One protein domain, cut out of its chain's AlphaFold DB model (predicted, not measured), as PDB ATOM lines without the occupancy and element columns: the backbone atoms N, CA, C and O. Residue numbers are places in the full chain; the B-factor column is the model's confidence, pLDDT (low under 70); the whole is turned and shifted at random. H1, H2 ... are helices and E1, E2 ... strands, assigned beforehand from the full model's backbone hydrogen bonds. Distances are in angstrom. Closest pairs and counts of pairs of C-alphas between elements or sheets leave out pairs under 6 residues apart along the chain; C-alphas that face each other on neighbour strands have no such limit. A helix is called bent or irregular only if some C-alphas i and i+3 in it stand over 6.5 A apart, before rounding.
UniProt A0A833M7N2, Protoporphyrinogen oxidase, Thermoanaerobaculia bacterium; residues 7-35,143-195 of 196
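What this domain is: This is residues 7 to 35 and 143 to 195 of the 196 residues of the protein "Protoporphyrinogen oxidase" of Thermoanaerobaculia bacterium (UniProt A0A833M7N2). Three helices run in alternating directions, with H2 in the middle between H1 and H3, and the longest helix, H4, stands on the other side of the short strand E1, touching no helix. E1 is the named element nearest the mean of the C-alphas, and residues 7 to 8 run beside its residues 165 to 166 as a short parallel pairing. The printed part has 82 residues, with four named helices and one named strand in the order H1, H2, H3, E1, H4, and its class is mostly helix. It is compact, with a radius of gyration of the C-alphas of 12.2 A and spans of 34 by 29 by 20 A.

Where its parts are: H1 is residues 12 to 22, 15.1 A long from first to last C-alpha, and begins with C-alpha 12 at (129.951, 229.724, 102.087). It is irregular: C-alphas 18 and 21 are 7.0 A apart. H2 is residues 24 to 31, 10.5 A long. H3 is residues 147 to 158, 16.6 A long, with C-alpha 147 at (136.497, 236.186, 93.762). E1 is residues 164 to 166, 7.1 A long. H4 is residues 176 to 194, 26.6 A long, and ends with C-alpha 194 at (123.453, 247.629, 117.626). It has a kink of 26 degrees near residue 185; it is neither bent nor irregular, but only just, with C-alphas 181 and 184 6.4 A apart.

How they stand to each other: H1 and H2 form a helical hairpin: they touch, the closest C-alphas being those of Ala 20 and Glu 27, 4.5 A apart, and they run opposite ways at a shallow tilt of 11 degrees. H2 and H3 touch, the closest C-alphas being those of Ala 29 and Arg 150, 5.0 A apart. They run opposite ways at a shallow tilt of 34 degrees, only just short of steep. H1 and H3 are apart. The closest C-alphas of H3 and E1 are those of Glu 158 and Leu 164, 6.4 A apart. E1 pairs with no named strand. E1 is near H1, with 5 pairs of C-alphas within 10 A, and near H4, with 6 such pairs. H4 is apart from H1, H2 and H3. In H2 and H3 every O i to N i+4 pair is within hydrogen-bond range; in H4 12 of 15 are, and in H1 3 of 7, beside 6 of 8 O i to N i+3 pairs.

The domain as a whole: The two C-alphas farthest apart are those of Val 145 and Ala 195, 37.9 A. Residues 36 to 142 are not printed, and C-alphas 35 and 143 are 8.8 A apart across the cut, which falls in the link from H2 to H3. Of the links printed whole, H1 to H2 and H3 to E1 are tight, E1 to H4 is short, and none is long. The mean pLDDT of the printed part is 95.2, and residue 195 is under 70.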
ATOM      1  N   VAL A   7     125.790 237.321 112.915       97.50
ATOM      2  CA  VAL A   7     127.045 237.059 112.200       97.50
ATOM      3  C   VAL A   7     127.077 235.601 111.746       97.50
ATOM      4  O   VAL A   7     127.160 234.680 112.559       97.50
ATOM      5  N   VAL A   8     127.045 235.383 110.434       97.44
ATOM      6  CA  VAL A   8     127.131 234.059 109.813       97.44
ATOM      7  C   VAL A   8     128.603 233.731 109.558       97.44
ATOM      8  O   VAL A   8     129.182 234.122 108.547       97.44
ATOM      9  N   ALA A   9     129.215 233.011 110.503       96.62
ATOM     10  CA  ALA A   9     130.641 232.660 110.492       96.62
ATOM     11  C   ALA A   9     130.936 231.216 110.021       96.62
ATOM     12  O   ALA A   9     131.945 230.618 110.400       96.62
ATOM     13  N   ILE A  10     130.030 230.628 109.237       94.88
ATOM     14  CA  ILE A  10     130.151 229.264 108.692       94.88
ATOM     15  C   ILE A  10     130.618 229.303 107.225       94.88
ATOM     16  O   ILE A  10     130.559 230.360 106.598       94.88
ATOM     17  N   PRO A  11     131.087 228.182 106.638       94.31
ATOM     18  CA  PRO A  11     131.529 228.166 105.242       94.31
ATOM     19  C   PRO A  11     130.446 228.635 104.253       94.31
ATOM     20  O   PRO A  11     129.253 228.486 104.512       94.31
ATOM     21  N   ALA A  12     130.857 229.134 103.081       95.38
ATOM     22  CA  ALA A  12     129.951 229.724 102.087       95.38
ATOM     23  C   ALA A  12     128.772 228.822 101.683       95.38
ATOM     24  O   ALA A  12     127.654 229.309 101.560       95.38
ATOM     25  N   ALA A  13     128.997 227.515 101.503       94.50
ATOM     26  CA  ALA A  13     127.943 226.588 101.088       94.50
ATOM     27  C   ALA A  13     126.788 226.484 102.109       94.50
ATOM     28  O   ALA A  13     125.650 226.738 101.722       94.50
ATOM     29  N   PRO A  14     127.018 226.171 103.400       95.31
ATOM     30  CA  PRO A  14     125.940 226.211 104.385       95.31
ATOM     31  C   PRO A  14     125.454 227.637 104.689       95.31
ATOM     32  O   PRO A  14     124.273 227.803 104.979       95.31
ATOM     33  N   ALA A  15     126.300 228.671 104.578       96.75
ATOM     34  CA  ALA A  15     125.854 230.061 104.716       96.75
ATOM     35  C   ALA A  15     124.809 230.423 103.648       96.75
ATOM     36  O   ALA A  15     123.783 231.014 103.975       96.75
ATOM     37  N   ARG A  16     125.017 229.995 102.394       96.75
ATOM     38  CA  ARG A  16     124.075 230.188 101.282       96.75
ATOM     39  C   ARG A  16     122.685 229.692 101.641       96.75
ATOM     40  O   ARG A  16     121.731 230.436 101.481       96.75
ATOM     41  N   SER A  17     122.567 228.483 102.186       96.06
ATOM     42  CA  SER A  17     121.268 227.925 102.579       96.06
ATOM     43  C   SER A  17     120.525 228.768 103.620       96.06
ATOM     44  O   SER A  17     119.303 228.690 103.686       96.06
ATOM     45  N   LEU A  18     121.240 229.567 104.419       96.75
ATOM     46  CA  LEU A  18     120.645 230.450 105.423       96.75
ATOM     47  C   LEU A  18     120.240 231.809 104.844       96.75
ATOM     48  O   LEU A  18     119.173 232.310 105.184       96.75
ATOM     49  N   VAL A  19     121.083 232.411 103.998       97.38
ATOM     50  CA  VAL A  19     120.905 233.810 103.566       97.38
ATOM     51  C   VAL A  19     120.335 233.970 102.155       97.38
ATOM     52  O   VAL A  19     119.778 235.018 101.849       97.38
ATOM     53  N   ALA A  20     120.410 232.946 101.302       96.44
ATOM     54  CA  ALA A  20     119.848 232.986  99.950       96.44
ATOM     55  C   ALA A  20     118.339 233.295  99.904       96.44
ATOM     56  O   ALA A  20     117.937 234.053  99.024       96.44
ATOM     57  N   PRO A  21     117.496 232.803 100.839       97.06
ATOM     58  CA  PRO A  21     116.078 233.169 100.853       97.06
ATOM     59  C   PRO A  21     115.808 234.659 101.112       97.06
ATOM     60  O   PRO A  21     114.691 235.113 100.879       97.06
ATOM     61  N   LEU A  22     116.794 235.408 101.619       96.50
ATOM     62  CA  LEU A  22     116.664 236.835 101.923       96.50
ATOM     63  C   LEU A  22     116.987 237.716 100.710       96.50
ATOM     64  O   LEU A  22     116.434 238.806 100.581       96.50
ATOM     65  N   ASP A  23     117.907 237.272  99.846       96.69
ATOM     66  CA  ASP A  23     118.412 238.066  98.726       96.69
ATOM     67  C   ASP A  23     119.075 237.192  97.650       96.69
ATOM     68  O   ASP A  23     120.010 236.434  97.925       96.69
ATOM     69  N   GLU A  24     118.673 237.371  96.390       96.31
ATOM     70  CA  GLU A  24     119.294 236.687  95.246       96.31
ATOM     71  C   GLU A  24     120.778 237.062  95.062       96.31
ATOM     72  O   GLU A  24     121.561 236.309  94.478       96.31
ATOM     73  N   GLY A  25     121.202 238.220  95.574       95.50
ATOM     74  CA  GLY A  25     122.596 238.639  95.614       95.50
ATOM     75  C   GLY A  25     123.471 237.688  96.429       95.50
ATOM     76  O   GLY A  25     124.573 237.358  95.984       95.50
ATOM     77  N   PHE A  26     122.968 237.199  97.570       97.62
ATOM     78  CA  PHE A  26     123.661 236.191  98.373       97.62
ATOM     79  C   PHE A  26     123.711 234.843  97.662       97.62
ATOM     80  O   PHE A  26     124.764 234.203  97.635       97.62
ATOM     81  N   GLU A  27     122.595 234.431  97.061       96.75
ATOM     82  CA  GLU A  27     122.486 233.163  96.341       96.75
ATOM     83  C   GLU A  27     123.550 233.047  95.244       96.75
ATOM     84  O   GLU A  27     124.381 232.136  95.267       96.75
ATOM     85  N   HIS A  28     123.574 234.008  94.318       95.12
ATOM     86  CA  HIS A  28     124.488 233.986  93.180       95.12
ATOM     87  C   HIS A  28     125.960 234.040  93.609       95.12
ATOM     88  O   HIS A  28     126.783 233.266  93.113       95.12
ATOM     89  N   ALA A  29     126.301 234.934  94.541       97.25
ATOM     90  CA  ALA A  29     127.687 235.118  94.949       97.25
ATOM     91  C   ALA A  29     128.218 233.924  95.758       97.25
ATOM     92  O   ALA A  29     129.317 233.446  95.472       97.25
ATOM     93  N   LEU A  30     127.446 233.397  96.719       97.00
ATOM     94  CA  LEU A  30     127.875 232.261  97.547       97.00
ATOM     95  C   LEU A  30     127.902 230.947  96.762       97.00
ATOM     96  O   LEU A  30     128.799 230.134  96.979       97.00
ATOM     97  N   ALA A  31     126.972 230.741  95.821       95.94
ATOM     98  CA  ALA A  31     126.995 229.578  94.930       95.94
ATOM     99  C   ALA A  31     128.272 229.519  94.079       95.94
ATOM    100  O   ALA A  31     128.736 228.435  93.726       95.94
ATOM    101  N   ALA A  32     128.853 230.682  93.774       96.00
ATOM    102  CA  ALA A  32     130.053 230.816  92.962       96.00
ATOM    103  C   ALA A  32     131.368 230.752  93.764       96.00
ATOM    104  O   ALA A  32     132.432 230.963  93.178       96.00
ATOM    105  N   ILE A  33     131.338 230.460  95.073       95.88
ATOM    106  CA  ILE A  33     132.540 230.236  95.895       95.88
ATOM    107  C   ILE A  33     132.746 228.721  96.072       95.88
ATOM    108  O   ILE A  33     132.164 228.120  96.979       95.88
ATOM    109  N   PRO A  34     133.564 228.069  95.220       94.50
ATOM    110  CA  PRO A  34     133.834 226.647  95.363       94.50
ATOM    111  C   PRO A  34     134.630 226.354  96.637       94.50
ATOM    112  O   PRO A  34     135.372 227.195  97.145       94.50
ATOM    113  N   ALA A  35     134.518 225.122  97.124       93.56
ATOM    114  CA  ALA A  35     135.351 224.596  98.195       93.56
ATOM    115  C   ALA A  35     136.027 223.303  97.735       93.56
ATOM    116  O   ALA A  35     135.440 222.505  97.007       93.56
ATOM    117  N   TYR A 143     139.511 230.599  96.106       95.25
ATOM    118  CA  TYR A 143     139.445 231.976  95.602       95.25
ATOM    119  C   TYR A 143     139.805 232.014  94.116       95.25
ATOM    120  O   TYR A 143     140.890 232.428  93.714       95.25
ATOM    121  N   THR A 144     138.895 231.505  93.291       96.31
ATOM    122  CA  THR A 144     139.059 231.468  91.833       96.31
ATOM    123  C   THR A 144     138.971 232.868  91.219       96.31
ATOM    124  O   THR A 144     138.517 233.817  91.857       96.31
ATOM    125  N   VAL A 145     139.389 233.011  89.955       97.75
ATOM    126  CA  VAL A 145     139.268 234.281  89.215       97.75
ATOM    127  C   VAL A 145     137.839 234.825  89.332       97.75
ATOM    128  O   VAL A 145     136.867 234.084  89.177       97.75
ATOM    129  N   GLY A 146     137.728 236.117  89.651       97.06
ATOM    130  CA  GLY A 146     136.454 236.781  89.934       97.06
ATOM    131  C   GLY A 146     136.034 236.774  91.409       97.06
ATOM    132  O   GLY A 146     134.979 237.320  91.714       97.06
ATOM    133  N   HIS A 147     136.835 236.217  92.330       97.62
ATOM    134  CA  HIS A 147     136.497 236.186  93.762       97.62
ATOM    135  C   HIS A 147     136.173 237.571  94.332       97.62
ATOM    136  O   HIS A 147     135.140 237.722  94.967       97.62
ATOM    137  N   GLN A 148     136.972 238.601  94.025       97.56
ATOM    138  CA  GLN A 148     136.702 239.965  94.498       97.56
ATOM    139  C   GLN A 148     135.329 240.488  94.046       97.56
ATOM    140  O   GLN A 148     134.587 241.013  94.864       97.56
ATOM    141  N   ALA A 149     134.941 240.261  92.787       97.81
ATOM    142  CA  ALA A 149     133.633 240.688  92.290       97.81
ATOM    143  C   ALA A 149     132.475 239.991  93.029       97.81
ATOM    144  O   ALA A 149     131.437 240.602  93.275       97.81
ATOM    145  N   ARG A 150     132.659 238.726  93.443       97.56
ATOM    146  CA  ARG A 150     131.690 238.023  94.301       97.56
ATOM    147  C   ARG A 150     131.605 238.678  95.677       97.56
ATOM    148  O   ARG A 150     130.506 238.838  96.192       97.56
ATOM    149  N   LEU A 151     132.737 239.080  96.260       97.31
ATOM    150  CA  LEU A 151     132.761 239.794  97.543       97.31
ATOM    151  C   LEU A 151     132.059 241.150  97.453       97.31
ATOM    152  O   LEU A 151     131.320 241.503  98.366       97.31
ATOM    153  N   ASP A 152     132.236 241.877  96.352       97.56
ATOM    154  CA  ASP A 152     131.568 243.162  96.133       97.56
ATOM    155  C   ASP A 152     130.044 242.978  96.021       97.56
ATOM    156  O   ASP A 152     129.273 243.751  96.590       97.56
ATOM    157  N   GLN A 153     129.595 241.904  95.361       97.25
ATOM    158  CA  GLN A 153     128.180 241.531  95.306       97.25
ATOM    159  C   GLN A 153     127.617 241.153  96.685       97.25
ATOM    160  O   GLN A 153     126.501 241.562  97.014       97.25
ATOM    161  N   LEU A 154     128.376 240.410  97.502       97.56
ATOM    162  CA  LEU A 154     127.989 240.092  98.881       97.56
ATOM    163  C   LEU A 154     127.876 241.356  99.728       97.56
ATOM    164  O   LEU A 154     126.865 241.539 100.394       97.56
ATOM    165  N   ALA A 155     128.857 242.257  99.652       96.00
ATOM    166  CA  ALA A 155     128.822 243.524 100.372       96.00
ATOM    167  C   ALA A 155     127.612 244.376  99.952       96.00
ATOM    168  O   ALA A 155     126.912 244.927 100.799       96.00
ATOM    169  N   ALA A 156     127.304 244.432  98.651       96.44
ATOM    170  CA  ALA A 156     126.111 245.115  98.165       96.44
ATOM    171  C   ALA A 156     124.820 244.478  98.710       96.44
ATOM    172  O   ALA A 156     123.885 245.205  99.041       96.44
ATOM    173  N   ALA A 157     124.756 243.149  98.827       96.62
ATOM    174  CA  ALA A 157     123.628 242.461  99.453       96.62
ATOM    175  C   ALA A 157     123.529 242.756 100.957       96.62
ATOM    176  O   ALA A 157     122.460 243.150 101.411       96.62
ATOM    177  N   GLU A 158     124.630 242.690 101.710       95.44
ATOM    178  CA  GLU A 158     124.656 243.013 103.146       95.44
ATOM    179  C   GLU A 158     124.106 244.415 103.448       95.44
ATOM    180  O   GLU A 158     123.356 244.581 104.404       95.44
ATOM    181  N   THR A 159     124.376 245.423 102.605       94.88
ATOM    182  CA  THR A 159     123.832 246.784 102.827       94.88
ATOM    183  C   THR A 159     122.302 246.872 102.774       94.88
ATOM    184  O   THR A 159     121.732 247.806 103.335       94.88
ATOM    185  N   ARG A 160     121.625 245.911 102.129       95.81
ATOM    186  CA  ARG A 160     120.155 245.827 102.086       95.81
ATOM    187  C   ARG A 160     119.554 245.100 103.289       95.81
ATOM    188  O   ARG A 160     118.344 245.177 103.478       95.81
ATOM    189  N   HIS A 161     120.381 244.439 104.101       95.75
ATOM    190  CA  HIS A 161     119.963 243.654 105.266       95.75
ATOM    191  C   HIS A 161     120.714 244.119 106.523       95.75
ATOM    192  O   HIS A 161     121.643 243.443 106.971       95.75
ATOM    193  N   PRO A 162     120.344 245.281 107.102       93.19
ATOM    194  CA  PRO A 162     120.976 245.788 108.318       93.19
ATOM    195  C   PRO A 162     120.954 244.753 109.449       93.19
ATOM    196  O   PRO A 162     119.939 244.101 109.682       93.19
ATOM    197  N   GLY A 163     122.084 244.602 110.142       94.38
ATOM    198  CA  GLY A 163     122.260 243.618 111.213       94.38
ATOM    199  C   GLY A 163     122.704 242.229 110.740       94.38
ATOM    200  O   GLY A 163     123.091 241.417 111.578       94.38
ATOM    201  N   LEU A 164     122.717 241.936 109.433       96.50
ATOM    202  CA  LEU A 164     123.260 240.687 108.891       96.50
ATOM    203  C   LEU A 164     124.701 240.875 108.401       96.50
ATOM    204  O   LEU A 164     124.989 241.770 107.610       96.50
ATOM    205  N   HIS A 165     125.596 239.979 108.818       96.81
ATOM    206  CA  HIS A 165     127.002 240.008 108.418       96.81
ATOM    207  C   HIS A 165     127.535 238.617 108.085       96.81
ATOM    208  O   HIS A 165     127.269 237.655 108.812       96.81
ATOM    209  N   LEU A 166     128.356 238.509 107.041       96.81
ATOM    210  CA  LEU A 166     129.092 237.293 106.705       96.81
ATOM    211  C   LEU A 166     130.540 237.372 107.211       96.81
ATOM    212  O   LEU A 166     131.201 238.409 107.135       96.81
ATOM    213  N   ALA A 167     131.059 236.258 107.730       96.12
ATOM    214  CA  ALA A 167     132.411 236.200 108.279       96.12
ATOM    215  C   ALA A 167     133.094 234.845 108.064       96.12
ATOM    216  O   ALA A 167     132.457 233.808 107.903       96.12
ATOM    217  N   GLY A 168     134.425 234.845 108.125       94.44
ATOM    218  CA  GLY A 168     135.234 233.628 108.114       94.44
ATOM    219  C   GLY A 168     135.933 233.337 106.786       94.44
ATOM    220  O   GLY A 168     136.066 234.189 105.905       94.44
ATOM    221  N   GLN A 169     136.421 232.100 106.672       93.88
ATOM    222  CA  GLN A 169     137.447 231.712 105.695       93.88
ATOM    223  C   GLN A 169     137.008 231.769 104.228       93.88
ATOM    224  O   GLN A 169     137.844 231.759 103.330       93.88
ATOM    225  N   SER A 170     135.708 231.839 103.943       94.94
ATOM    226  CA  SER A 170     135.211 231.845 102.564       94.94
ATOM    227  C   SER A 170     135.355 233.193 101.853       94.94
ATOM    228  O   SER A 170     135.169 233.240 100.639       94.94
ATOM    229  N   TYR A 171     135.703 234.263 102.574       94.38
ATOM    230  CA  TYR A 171     135.609 235.628 102.054       94.38
ATOM    231  C   TYR A 171     136.975 236.296 101.874       94.38
ATOM    232  O   TYR A 171     137.441 236.445 100.747       94.38
ATOM    233  N   TYR A 172     137.628 236.664 102.978       91.69
ATOM    234  CA  TYR A 172     138.750 237.618 102.987       91.69
ATOM    235  C   TYR A 172     140.088 237.016 103.453       91.69
ATOM    236  O   TYR A 172     141.021 237.746 103.778       91.69
ATOM    237  N   GLY A 173     140.190 235.689 103.505       92.81
ATOM    238  CA  GLY A 173     141.410 234.959 103.838       92.81
ATOM    239  C   GLY A 173     141.126 233.598 104.471       92.81
ATOM    240  O   GLY A 173     140.341 233.486 105.406       92.81
ATOM    241  N   ILE A 174     141.801 232.561 103.972       93.56
ATOM    242  CA  ILE A 174     141.565 231.162 104.368       93.56
ATOM    243  C   ILE A 174     142.204 230.827 105.726       93.56
ATOM    244  O   ILE A 174     141.734 229.946 106.446       93.56
ATOM    245  N   SER A 175     143.311 231.489 106.074       94.25
ATOM    246  CA  SER A 175     144.109 231.137 107.250       94.25
ATOM    247  C   SER A 175     143.434 231.550 108.559       94.25
ATOM    248  O   SER A 175     142.651 232.501 108.606       94.25
ATOM    249  N   MET A 176     143.804 230.879 109.656       93.94
ATOM    250  CA  MET A 176     143.362 231.279 110.998       93.94
ATOM    251  C   MET A 176     143.751 232.727 111.306       93.94
ATOM    252  O   MET A 176     142.932 233.477 111.823       93.94
ATOM    253  N   ASN A 177     144.971 233.133 110.939       95.31
ATOM    254  CA  ASN A 177     145.454 234.493 111.170       95.31
ATOM    255  C   ASN A 177     144.584 235.523 110.446       95.31
ATOM    256  O   ASN A 177     144.195 236.510 111.056       95.31
ATOM    257  N   ALA A 178     144.217 235.263 109.186       94.31
ATOM    258  CA  ALA A 178     143.325 236.150 108.447       94.31
ATOM    259  C   ALA A 178     141.924 236.193 109.076       94.31
ATOM    260  O   ALA A 178     141.356 237.269 109.232       94.31
ATOM    261  N   CYS A 179     141.382 235.047 109.501       95.06
ATOM    262  CA  CYS A 179     140.096 235.011 110.201       95.06
ATOM    263  C   CYS A 179     140.127 235.849 111.491       95.06
ATOM    264  O   CYS A 179     139.206 236.625 111.724       95.06
ATOM    265  N   ILE A 180     141.193 235.739 112.294       95.38
ATOM    266  CA  ILE A 180     141.382 236.528 113.523       95.38
ATOM    267  C   ILE A 180     141.498 238.019 113.194       95.38
ATOM    268  O   ILE A 180     140.802 238.837 113.794       95.38
ATOM    269  N   GLU A 181     142.332 238.370 112.214       96.06
ATOM    270  CA  GLU A 181     142.548 239.754 111.783       96.06
ATOM    271  C   GLU A 181     141.242 240.419 111.326       96.06
ATOM    272  O   GLU A 181     141.002 241.587 111.626       96.06
ATOM    273  N   LYS A 182     140.373 239.684 110.618       95.69
ATOM    274  CA  LYS A 182     139.097 240.223 110.123       95.69
ATOM    275  C   LYS A 182     137.967 240.187 111.152       95.69
ATOM    276  O   LYS A 182     137.011 240.948 111.001       95.69
ATOM    277  N   ALA A 183     138.058 239.349 112.184       96.12
ATOM    278  CA  ALA A 183     136.999 239.204 113.180       96.12
ATOM    279  C   ALA A 183     136.841 240.447 114.068       96.12
ATOM    280  O   ALA A 183     135.715 240.892 114.280       96.12
ATOM    281  N   ALA A 184     137.943 241.029 114.555       94.62
ATOM    282  CA  ALA A 184     137.874 242.163 115.483       94.62
ATOM    283  C   ALA A 184     137.215 243.416 114.862       94.62
ATOM    284  O   ALA A 184     136.236 243.895 115.430       94.62
ATOM    285  N   PRO A 185     137.609 243.882 113.657       95.62
ATOM    286  CA  PRO A 185     136.938 245.021 113.027       95.62
ATOM    287  C   PRO A 185     135.455 244.769 112.734       95.62
ATOM    288  O   PRO A 185     134.652 245.698 112.760       95.62
ATOM    289  N   LEU A 186     135.070 243.523 112.427       95.88
ATOM    290  CA  LEU A 186     133.662 243.185 112.238       95.88
ATOM    291  C   LEU A 186     132.890 243.282 113.557       95.88
ATOM    292  O   LEU A 186     131.802 243.850 113.561       95.88
ATOM    293  N   ALA A 187     133.449 242.772 114.657       96.25
ATOM    294  CA  ALA A 187     132.829 242.877 115.974       96.25
ATOM    295  C   ALA A 187     132.588 244.343 116.369       96.25
ATOM    296  O   ALA A 187     131.481 244.677 116.784       96.25
ATOM    297  N   ASP A 188     133.563 245.229 116.143       95.88
ATOM    298  CA  ASP A 188     133.415 246.665 116.421       95.88
ATOM    299  C   ASP A 188     132.284 247.300 115.596       95.88
ATOM    300  O   ASP A 188     131.480 248.077 116.121       95.88
ATOM    301  N   ARG A 189     132.169 246.939 114.308       92.94
ATOM    302  CA  ARG A 189     131.067 247.407 113.447       92.94
ATOM    303  C   ARG A 189     129.709 246.918 113.933       92.94
ATOM    304  O   ARG A 189     128.772 247.708 113.956       92.94
ATOM    305  N   VAL A 190     129.611 245.645 114.322       95.38
ATOM    306  CA  VAL A 190     128.372 245.065 114.859       95.38
ATOM    307  C   VAL A 190     127.973 245.798 116.133       95.38
ATOM    308  O   VAL A 190     126.856 246.292 116.209       95.38
ATOM    309  N   LEU A 191     128.896 245.945 117.089       94.62
ATOM    310  CA  LEU A 191     128.646 246.636 118.358       94.62
ATOM    311  C   LEU A 191     128.226 248.094 118.156       94.62
ATOM    312  O   LEU A 191     127.342 248.568 118.859       94.62
ATOM    313  N   THR A 192     128.817 248.790 117.184       91.12
ATOM    314  CA  THR A 192     128.439 250.174 116.856       91.12
ATOM    315  C   THR A 192     127.048 250.254 116.225       91.12
ATOM    316  O   THR A 192     126.313 251.195 116.494       91.12
ATOM    317  N   ALA A 193     126.679 249.280 115.388       85.69
ATOM    318  CA  ALA A 193     125.392 249.261 114.695       85.69
ATOM    319  C   ALA A 193     124.214 248.856 115.598       85.69
ATOM    320  O   ALA A 193     123.090 249.266 115.329       85.69
ATOM    321  N   VAL A 194     124.470 248.059 116.643       86.81
ATOM    322  CA  VAL A 194     123.453 247.629 117.626       86.81
ATOM    323  C   VAL A 194     123.459 248.458 118.912       86.81
ATOM    324  O   VAL A 194     122.646 248.208 119.800       86.81
ATOM    325  N   ALA A 195     124.387 249.411 119.051       69.19
ATOM    326  CA  ALA A 195     124.395 250.323 120.188       69.19
ATOM    327  C   ALA A 195     123.113 251.185 120.175       69.19
ATOM    328  O   ALA A 195     122.729 251.661 119.105       69.19
TER     329      ALA A 195